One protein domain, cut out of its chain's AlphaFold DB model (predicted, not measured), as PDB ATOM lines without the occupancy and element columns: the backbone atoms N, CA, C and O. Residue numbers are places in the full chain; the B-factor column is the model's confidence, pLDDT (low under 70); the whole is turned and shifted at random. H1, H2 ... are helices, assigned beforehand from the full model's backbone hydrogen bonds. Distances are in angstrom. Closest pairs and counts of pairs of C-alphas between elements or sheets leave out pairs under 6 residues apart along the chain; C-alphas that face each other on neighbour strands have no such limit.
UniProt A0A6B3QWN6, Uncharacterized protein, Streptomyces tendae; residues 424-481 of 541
ATOM      1  N   GLY A 424       9.688 -25.589  29.026       77.81
ATOM      2  CA  GLY A 424       8.385 -25.686  28.364       77.81
ATOM      3  C   GLY A 424       7.224 -25.673  29.362       77.81
ATOM      4  O   GLY A 424       6.289 -24.886  29.212       77.81
ATOM      5  N   GLN A 425       7.326 -26.465  30.433       81.12
ATOM      6  CA  GLN A 425       6.299 -26.546  31.472       81.12
ATOM      7  C   GLN A 425       6.159 -25.237  32.273       81.12
ATOM      8  O   GLN A 425       5.039 -24.824  32.584       81.12
ATOM      9  N   VAL A 426       7.265 -24.543  32.573       77.56
ATOM     10  CA  VAL A 426       7.241 -23.212  33.213       77.56
ATOM     11  C   VAL A 426       6.574 -22.173  32.305       77.56
ATOM     12  O   VAL A 426       5.748 -21.391  32.780       77.56
ATOM     13  N   ARG A 427       6.867 -22.183  30.996       81.06
ATOM     14  CA  ARG A 427       6.232 -21.292  30.007       81.06
ATOM     15  C   ARG A 427       4.727 -21.530  29.894       81.06
ATOM     16  O   ARG A 427       3.962 -20.571  29.953       81.06
ATOM     17  N   GLU A 428       4.293 -22.782  29.791       74.31
ATOM     18  CA  GLU A 428       2.873 -23.142  29.704       74.31
ATOM     19  C   GLU A 428       2.106 -22.736  30.977       74.31
ATOM     20  O   GLU A 428       1.067 -22.075  30.904       74.31
ATOM     21  N   GLN A 429       2.669 -22.995  32.166       77.25
ATOM     22  CA  GLN A 429       2.089 -22.514  33.428       77.25
ATOM     23  C   GLN A 429       2.034 -20.982  33.528       77.25
ATOM     24  O   GLN A 429       1.111 -20.441  34.142       77.25
ATOM     25  N   ALA A 430       3.005 -20.274  32.949       75.69
ATOM     26  CA  ALA A 430       3.023 -18.817  32.919       75.69
ATOM     27  C   ALA A 430       1.960 -18.243  31.964       75.69
ATOM     28  O   ALA A 430       1.347 -17.222  32.278       75.69
ATOM     29  N   LEU A 431       1.666 -18.896  30.837       76.12
ATOM     30  CA  LEU A 431       0.681 -18.420  29.856       76.12
ATOM     31  C   LEU A 431      -0.778 -18.481  30.345       76.12
ATOM     32  O   LEU A 431      -1.570 -17.642  29.928       76.12
ATOM     33  N   HIS A 432      -1.123 -19.363  31.290       80.25
ATOM     34  CA  HIS A 432      -2.514 -19.543  31.751       80.25
ATOM     35  C   HIS A 432      -2.881 -18.890  33.101       80.25
ATOM     36  O   HIS A 432      -4.047 -18.904  33.492       80.25
ATOM     37  N   ARG A 433      -1.927 -18.295  33.831       85.06
ATOM     38  CA  ARG A 433      -2.164 -17.671  35.154       85.06
ATOM     39  C   ARG A 433      -2.738 -16.250  35.080       85.06
ATOM     40  O   ARG A 433      -2.501 -15.527  34.115       85.06
ATOM     41  N   ASN A 434      -3.436 -15.789  36.118       90.31
ATOM     42  CA  ASN A 434      -3.776 -14.359  36.203       90.31
ATOM     43  C   ASN A 434      -2.509 -13.503  36.488       90.31
ATOM     44  O   ASN A 434      -1.492 -14.056  36.925       90.31
ATOM     45  N   PRO A 435      -2.524 -12.173  36.254       83.50
ATOM     46  CA  PRO A 435      -1.345 -11.318  36.437       83.50
ATOM     47  C   PRO A 435      -0.660 -11.424  37.811       83.50
ATOM     48  O   PRO A 435       0.566 -11.453  37.886       83.50
ATOM     49  N   ALA A 436      -1.429 -11.557  38.897       80.50
ATOM     50  CA  ALA A 436      -0.884 -11.689  40.249       80.50
ATOM     51  C   ALA A 436      -0.177 -13.042  40.470       80.50
ATOM     52  O   ALA A 436       0.941 -13.088  40.980       80.50
ATOM     53  N   GLN A 437      -0.784 -14.143  40.016       86.69
ATOM     54  CA  GLN A 437      -0.200 -15.490  40.082       86.69
ATOM     55  C   GLN A 437       1.037 -15.651  39.186       86.69
ATOM     56  O   GLN A 437       1.887 -16.497  39.470       86.69
ATOM     57  N   PHE A 438       1.135 -14.872  38.103       90.94
ATOM     58  CA  PHE A 438       2.343 -14.782  37.280       90.94
ATOM     59  C   PHE A 438       3.484 -14.130  38.072       90.94
ATOM     60  O   PHE A 438       4.581 -14.676  38.124       90.94
ATOM     61  N   VAL A 439       3.224 -12.996  38.729       86.94
ATOM     62  CA  VAL A 439       4.215 -12.259  39.538       86.94
ATOM     63  C   VAL A 439       4.692 -13.095  40.730       86.94
ATOM     64  O   VAL A 439       5.894 -13.175  40.987       86.94
ATOM     65  N   GLU A 440       3.778 -13.782  41.419       88.38
ATOM     66  CA  GLU A 440       4.112 -14.697  42.519       88.38
ATOM     67  C   GLU A 440       5.014 -15.855  42.055       88.38
ATOM     68  O   GLU A 440       5.968 -16.211  42.750       88.38
ATOM     69  N   LEU A 441       4.748 -16.421  40.868       89.25
ATOM     70  CA  LEU A 441       5.585 -17.464  40.272       89.25
ATOM     71  C   LEU A 441       6.963 -16.908  39.878       89.25
ATOM     72  O   LEU A 441       7.977 -17.460  40.299       89.25
ATOM     73  N   TYR A 442       7.005 -15.774  39.171       90.38
ATOM     74  CA  TYR A 442       8.237 -15.107  38.730       90.38
ATOM     75  C   TYR A 442       9.200 -14.823  39.892       90.38
ATOM     76  O   TYR A 442      10.410 -14.992  39.766       90.38
ATOM     77  N   MET A 443       8.670 -14.428  41.053       90.88
ATOM     78  CA  MET A 443       9.475 -14.115  42.239       90.88
ATOM     79  C   MET A 443       9.996 -15.354  42.991       90.88
ATOM     80  O   MET A 443      10.906 -15.207  43.816       90.88
ATOM     81  N   ARG A 444       9.440 -16.545  42.721       88.44
ATOM     82  CA  ARG A 444       9.846 -17.834  43.317       88.44
ATOM     83  C   ARG A 444      10.802 -18.649  42.446       88.44
ATOM     84  O   ARG A 444      11.581 -19.414  43.006       88.44
ATOM     85  N   VAL A 445      10.731 -18.512  41.123       87.88
ATOM     86  CA  VAL A 445      11.575 -19.265  40.182       87.88
ATOM     87  C   VAL A 445      12.977 -18.652  40.024       87.88
ATOM     88  O   VAL A 445      13.209 -17.479  40.344       87.88
ATOM     89  N   SER A 446      13.924 -19.459  39.544       88.12
ATOM     90  CA  SER A 446      15.326 -19.084  39.305       88.12
ATOM     91  C   SER A 446      15.492 -18.056  38.173       88.12
ATOM     92  O   SER A 446      14.590 -17.852  37.365       88.12
ATOM     93  N   GLU A 447      16.654 -17.402  38.067       82.69
ATOM     94  CA  GLU A 447      16.904 -16.380  37.029       82.69
ATOM     95  C   GLU A 447      16.820 -16.927  35.588       82.69
ATOM     96  O   GLU A 447      16.393 -16.218  34.666       82.69
ATOM     97  N   SER A 448      17.164 -18.203  35.384       77.50
ATOM     98  CA  SER A 448      16.978 -18.911  34.112       77.50
ATOM     99  C   SER A 448      15.493 -19.077  33.776       77.50
ATOM    100  O   SER A 448      15.064 -18.728  32.676       77.50
ATOM    101  N   GLU A 449      14.678 -19.510  34.737       82.31
ATOM    102  CA  GLU A 449      13.222 -19.639  34.579       82.31
ATOM    103  C   GLU A 449      12.528 -18.273  34.425       82.31
ATOM    104  O   GLU A 449      11.618 -18.131  33.611       82.31
ATOM    105  N   GLN A 450      12.998 -17.229  35.117       86.75
ATOM    106  CA  GLN A 450      12.531 -15.849  34.929       86.75
ATOM    107  C   GLN A 450      12.759 -15.343  33.501       86.75
ATOM    108  O   GLN A 450      11.980 -14.534  32.999       86.75
ATOM    109  N   THR A 451      13.815 -15.806  32.832       83.31
ATOM    110  CA  THR A 451      14.085 -15.455  31.431       83.31
ATOM    111  C   THR A 451      13.090 -16.147  30.495       83.31
ATOM    112  O   THR A 451      12.534 -15.502  29.608       83.31
ATOM    113  N   VAL A 452      12.751 -17.413  30.762       84.81
ATOM    114  CA  VAL A 452      11.671 -18.134  30.061       84.81
ATOM    115  C   VAL A 452      10.312 -17.459  30.284       84.81
ATOM    116  O   VAL A 452       9.558 -17.256  29.332       84.81
ATOM    117  N   MET A 453      10.014 -17.038  31.517       85.88
ATOM    118  CA  MET A 453       8.796 -16.288  31.835       85.88
ATOM    119  C   MET A 453       8.759 -14.903  31.176       85.88
ATOM    120  O   MET A 453       7.690 -14.478  30.749       85.88
ATOM    121  N   ARG A 454       9.895 -14.202  31.043       86.31
ATOM    122  CA  ARG A 454       9.970 -12.934  30.294       86.31
ATOM    123  C   ARG A 454       9.588 -13.126  28.826       86.31
ATOM    124  O   ARG A 454       8.780 -12.353  28.328       86.31
ATOM    125  N   ASN A 455      10.056 -14.191  28.181       81.31
ATOM    126  CA  ASN A 455       9.659 -14.509  26.806       81.31
ATOM    127  C   ASN A 455       8.164 -14.886  26.725       81.31
ATOM    128  O   ASN A 455       7.454 -14.409  25.847       81.31
ATOM    129  N   ALA A 456       7.650 -15.663  27.688       78.94
ATOM    130  CA  ALA A 456       6.221 -15.991  27.783       78.94
ATOM    131  C   ALA A 456       5.327 -14.753  28.013       78.94
ATOM    132  O   ALA A 456       4.166 -14.730  27.605       78.94
ATOM    133  N   LEU A 457       5.857 -13.711  28.664       85.75
ATOM    134  CA  LEU A 457       5.163 -12.438  28.834       85.75
ATOM    135  C   LEU A 457       4.992 -11.713  27.496       85.75
ATOM    136  O   LEU A 457       3.965 -11.074  27.290       85.75
ATOM    137  N   GLU A 458       5.944 -11.821  26.567       85.69
ATOM    138  CA  GLU A 458       5.835 -11.159  25.262       85.69
ATOM    139  C   GLU A 458       4.673 -11.691  24.411       85.69
ATOM    140  O   GLU A 458       4.090 -10.938  23.630       85.69
ATOM    141  N   GLU A 459       4.282 -12.945  24.633       82.94
ATOM    142  CA  GLU A 459       3.196 -13.638  23.930       82.94
ATOM    143  C   GLU A 459       1.796 -13.318  24.490       82.94
ATOM    144  O   GLU A 459       0.786 -13.726  23.916       82.94
ATOM    145  N   ARG A 460       1.707 -12.575  25.603       86.00
ATOM    146  CA  ARG A 460       0.429 -12.163  26.206       86.00
ATOM    147  C   ARG A 460      -0.187 -10.934  25.538       86.00
ATOM    148  O   ARG A 460       0.488 -10.136  24.887       86.00
ATOM    149  N   THR A 461      -1.489 -10.747  25.776       83.56
ATOM    150  CA  THR A 461      -2.219  -9.538  25.363       83.56
ATOM    151  C   THR A 461      -1.554  -8.274  25.921       83.56
ATOM    152  O   THR A 461      -0.949  -8.292  26.995       83.56
ATOM    153  N   SER A 462      -1.672  -7.147  25.211       78.06
ATOM    154  CA  SER A 462      -1.061  -5.876  25.634       78.06
ATOM    155  C   SER A 462      -1.524  -5.422  27.025       78.06
ATOM    156  O   SER A 462      -0.711  -4.909  27.792       78.06
ATOM    157  N   GLY A 463      -2.790  -5.669  27.382       75.06
ATOM    158  CA  GLY A 463      -3.335  -5.377  28.711       75.06
ATOM    159  C   GLY A 463      -2.673  -6.198  29.822       75.06
ATOM    160  O   GLY A 463      -2.171  -5.627  30.790       75.06
ATOM    161  N   ASP A 464      -2.593  -7.525  29.656       75.25
ATOM    162  CA  ASP A 464      -1.925  -8.402  30.628       75.25
ATOM    163  C   ASP A 464      -0.433  -8.078  30.761       75.25
ATOM    164  O   ASP A 464       0.109  -8.096  31.868       75.25
ATOM    165  N   ARG A 465       0.231  -7.741  29.645       83.62
ATOM    166  CA  ARG A 465       1.643  -7.330  29.627       83.62
ATOM    167  C   ARG A 465       1.888  -6.098  30.489       83.62
ATOM    168  O   ARG A 465       2.815  -6.108  31.299       83.62
ATOM    169  N   VAL A 466       1.064  -5.059  30.349       78.44
ATOM    170  CA  VAL A 466       1.184  -3.832  31.151       78.44
ATOM    171  C   VAL A 466       0.916  -4.122  32.631       78.44
ATOM    172  O   VAL A 466       1.742  -3.763  33.470       78.44
ATOM    173  N   ALA A 467      -0.162  -4.844  32.953       74.94
ATOM    174  CA  ALA A 467      -0.509  -5.189  34.333       74.94
ATOM    175  C   ALA A 467       0.600  -5.996  35.038       74.94
ATOM    176  O   ALA A 467       1.009  -5.656  36.148       74.94
ATOM    177  N   ILE A 468       1.142  -7.028  34.381       82.62
ATOM    178  CA  ILE A 468       2.244  -7.837  34.923       82.62
ATOM    179  C   ILE A 468       3.522  -7.003  35.077       82.62
ATOM    180  O   ILE A 468       4.219  -7.148  36.077       82.62
ATOM    181  N   THR A 469       3.831  -6.115  34.128       82.69
ATOM    182  CA  THR A 469       5.046  -5.282  34.186       82.69
ATOM    183  C   THR A 469       5.016  -4.315  35.372       82.69
ATOM    184  O   THR A 469       6.032  -4.157  36.051       82.69
ATOM    185  N   ILE A 470       3.856  -3.714  35.661       74.94
ATOM    186  CA  ILE A 470       3.656  -2.852  36.838       74.94
ATOM    187  C   ILE A 470       3.833  -3.671  38.126       74.94
ATOM    188  O   ILE A 470       4.700  -3.359  38.939       74.94
ATOM    189  N   LEU A 471       3.108  -4.787  38.262       79.69
ATOM    190  CA  LEU A 471       3.182  -5.640  39.454       79.69
ATOM    191  C   LEU A 471       4.589  -6.224  39.697       79.69
ATOM    192  O   LEU A 471       5.020  -6.334  40.845       79.69
ATOM    193  N   LEU A 472       5.331  -6.577  38.639       84.81
ATOM    194  CA  LEU A 472       6.727  -7.016  38.743       84.81
ATOM    195  C   LEU A 472       7.642  -5.887  39.224       84.81
ATOM    196  O   LEU A 472       8.492  -6.122  40.085       84.81
ATOM    197  N   ARG A 473       7.474  -4.670  38.691       84.31
ATOM    198  CA  ARG A 473       8.247  -3.493  39.105       84.31
ATOM    199  C   ARG A 473       8.058  -3.226  40.598       84.31
ATOM    200  O   ARG A 473       9.053  -3.110  41.317       84.31
ATOM    201  N   ASP A 474       6.817  -3.226  41.070       67.69
ATOM    202  CA  ASP A 474       6.490  -2.980  42.476       67.69
ATOM    203  C   ASP A 474       7.001  -4.105  43.387       67.69
ATOM    204  O   ASP A 474       7.644  -3.836  44.402       67.69
ATOM    205  N   ALA A 475       6.834  -5.373  42.990       78.19
ATOM    206  CA  ALA A 475       7.356  -6.519  43.737       78.19
ATOM    207  C   ALA A 475       8.897  -6.511  43.843       78.19
ATOM    208  O   ALA A 475       9.453  -6.837  44.899       78.19
ATOM    209  N   ILE A 476       9.605  -6.102  42.783       81.94
ATOM    210  CA  ILE A 476      11.067  -5.945  42.787       81.94
ATOM    211  C   ILE A 476      11.490  -4.773  43.685       81.94
ATOM    212  O   ILE A 476      12.416  -4.933  44.485       81.94
ATOM    213  N   HIS A 477      10.818  -3.619  43.611       76.56
ATOM    214  CA  HIS A 477      11.101  -2.487  44.500       76.56
ATOM    215  C   HIS A 477      10.837  -2.834  45.974       76.56
ATOM    216  O   HIS A 477      11.683  -2.552  46.822       76.56
ATOM    217  N   HIS A 478       9.733  -3.521  46.281       72.25
ATOM    218  CA  HIS A 478       9.425  -3.989  47.631       72.25
ATOM    219  C   HIS A 478      10.485  -4.979  48.145       72.25
ATOM    220  O   HIS A 478      10.987  -4.833  49.259       72.25
ATOM    221  N   ARG A 479      10.915  -5.946  47.319       76.50
ATOM    222  CA  ARG A 479      11.994  -6.889  47.676       76.50
ATOM    223  C   ARG A 479      13.337  -6.193  47.932       76.50
ATOM    224  O   ARG A 479      14.094  -6.681  48.762       76.50
ATOM    225  N   ARG A 480      13.624  -5.068  47.264       77.31
ATOM    226  CA  ARG A 480      14.826  -4.244  47.507       77.31
ATOM    227  C   ARG A 480      14.742  -3.377  48.770       77.31
ATOM    228  O   ARG A 480      15.788  -3.014  49.295       77.31
ATOM    229  N   ARG A 481      13.537  -3.037  49.248       72.00
ATOM    230  CA  ARG A 481      13.328  -2.298  50.512       72.00
ATOM    231  C   ARG A 481      13.379  -3.195  51.752       72.00
ATOM    232  O   ARG A 481      13.680  -2.707  52.835       72.00
TER     233      ARG A 481
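What this domain is: This is residues 424 to 481 of the 541 residues of an uncharacterized protein of Streptomyces tendae (UniProt A0A6B3QWN6). What does one see first? One long helix, H4, makes one side of the domain and packs across H2, which with H1 and H3 makes a cluster of three short helices. H1 packs on H3 at the far side from H4. What is it made of? The 58 printed residues hold four named helices, in the order H1, H2, H3, H4, and no named strand: the class is all helix. How large is it? It is compact, with a radius of gyration of the C-alphas of 10.6 A and spans of 32 by 25 by 15 A.

Where its parts are: Where is the longest helix? H4, residues 462 to 481, measures 29.0 A and ends with C-alpha 481 at (13.328, -2.298, 50.512). Where are the others? H3 is residues 447 to 458, 17.0 A; H2 is residues 435 to 444, 14.7 A; H1 is residues 424 to 432, 13.0 A, with C-alpha 424 at (8.385, -25.686, 28.364).

How they stand to each other: What does H4 touch? H4 touches H2 at a steep tilt of 41 degrees, the same way; the closest C-alphas, of Pro 435 and Ile 468, are 5.2 A apart. H4 is apart from H1. How does H3 stand? H3 and H2 form a helical hairpin, opposite ways at a shallow tilt of 19 degrees; they only just touch, with 3 pairs of C-alphas within 8 A, the closest those of Tyr 442 and Gln 450 at 5.8 A, and H3 takes part with residues 449 to 453 alone. H3 touches H1 at a steep tilt of 45 degrees, the same way, the closest C-alphas being those of Arg 427 and Ala 456, 5.7 A apart. Is the packing aligned or crossed? It is mostly crossed, but only just: of these 3 pairs of helices that touch, 1 is at a shallow tilt. What do the backbones show? Every O i to N i+4 pair is within hydrogen-bond range in H2, H3 and H4; in H1 it is 4 of 5.

The domain as a whole: How far does it reach? The two C-alphas farthest apart, of Gly 424 and Arg 481, are 32.6 A apart. Are there cuts or long links? The printed part has no cut, and the links H1 to H2, H2 to H3 and H3 to H4 are tight. How confident is the model? The mean pLDDT of the printed part is 81.7, and residue 474 is under 70.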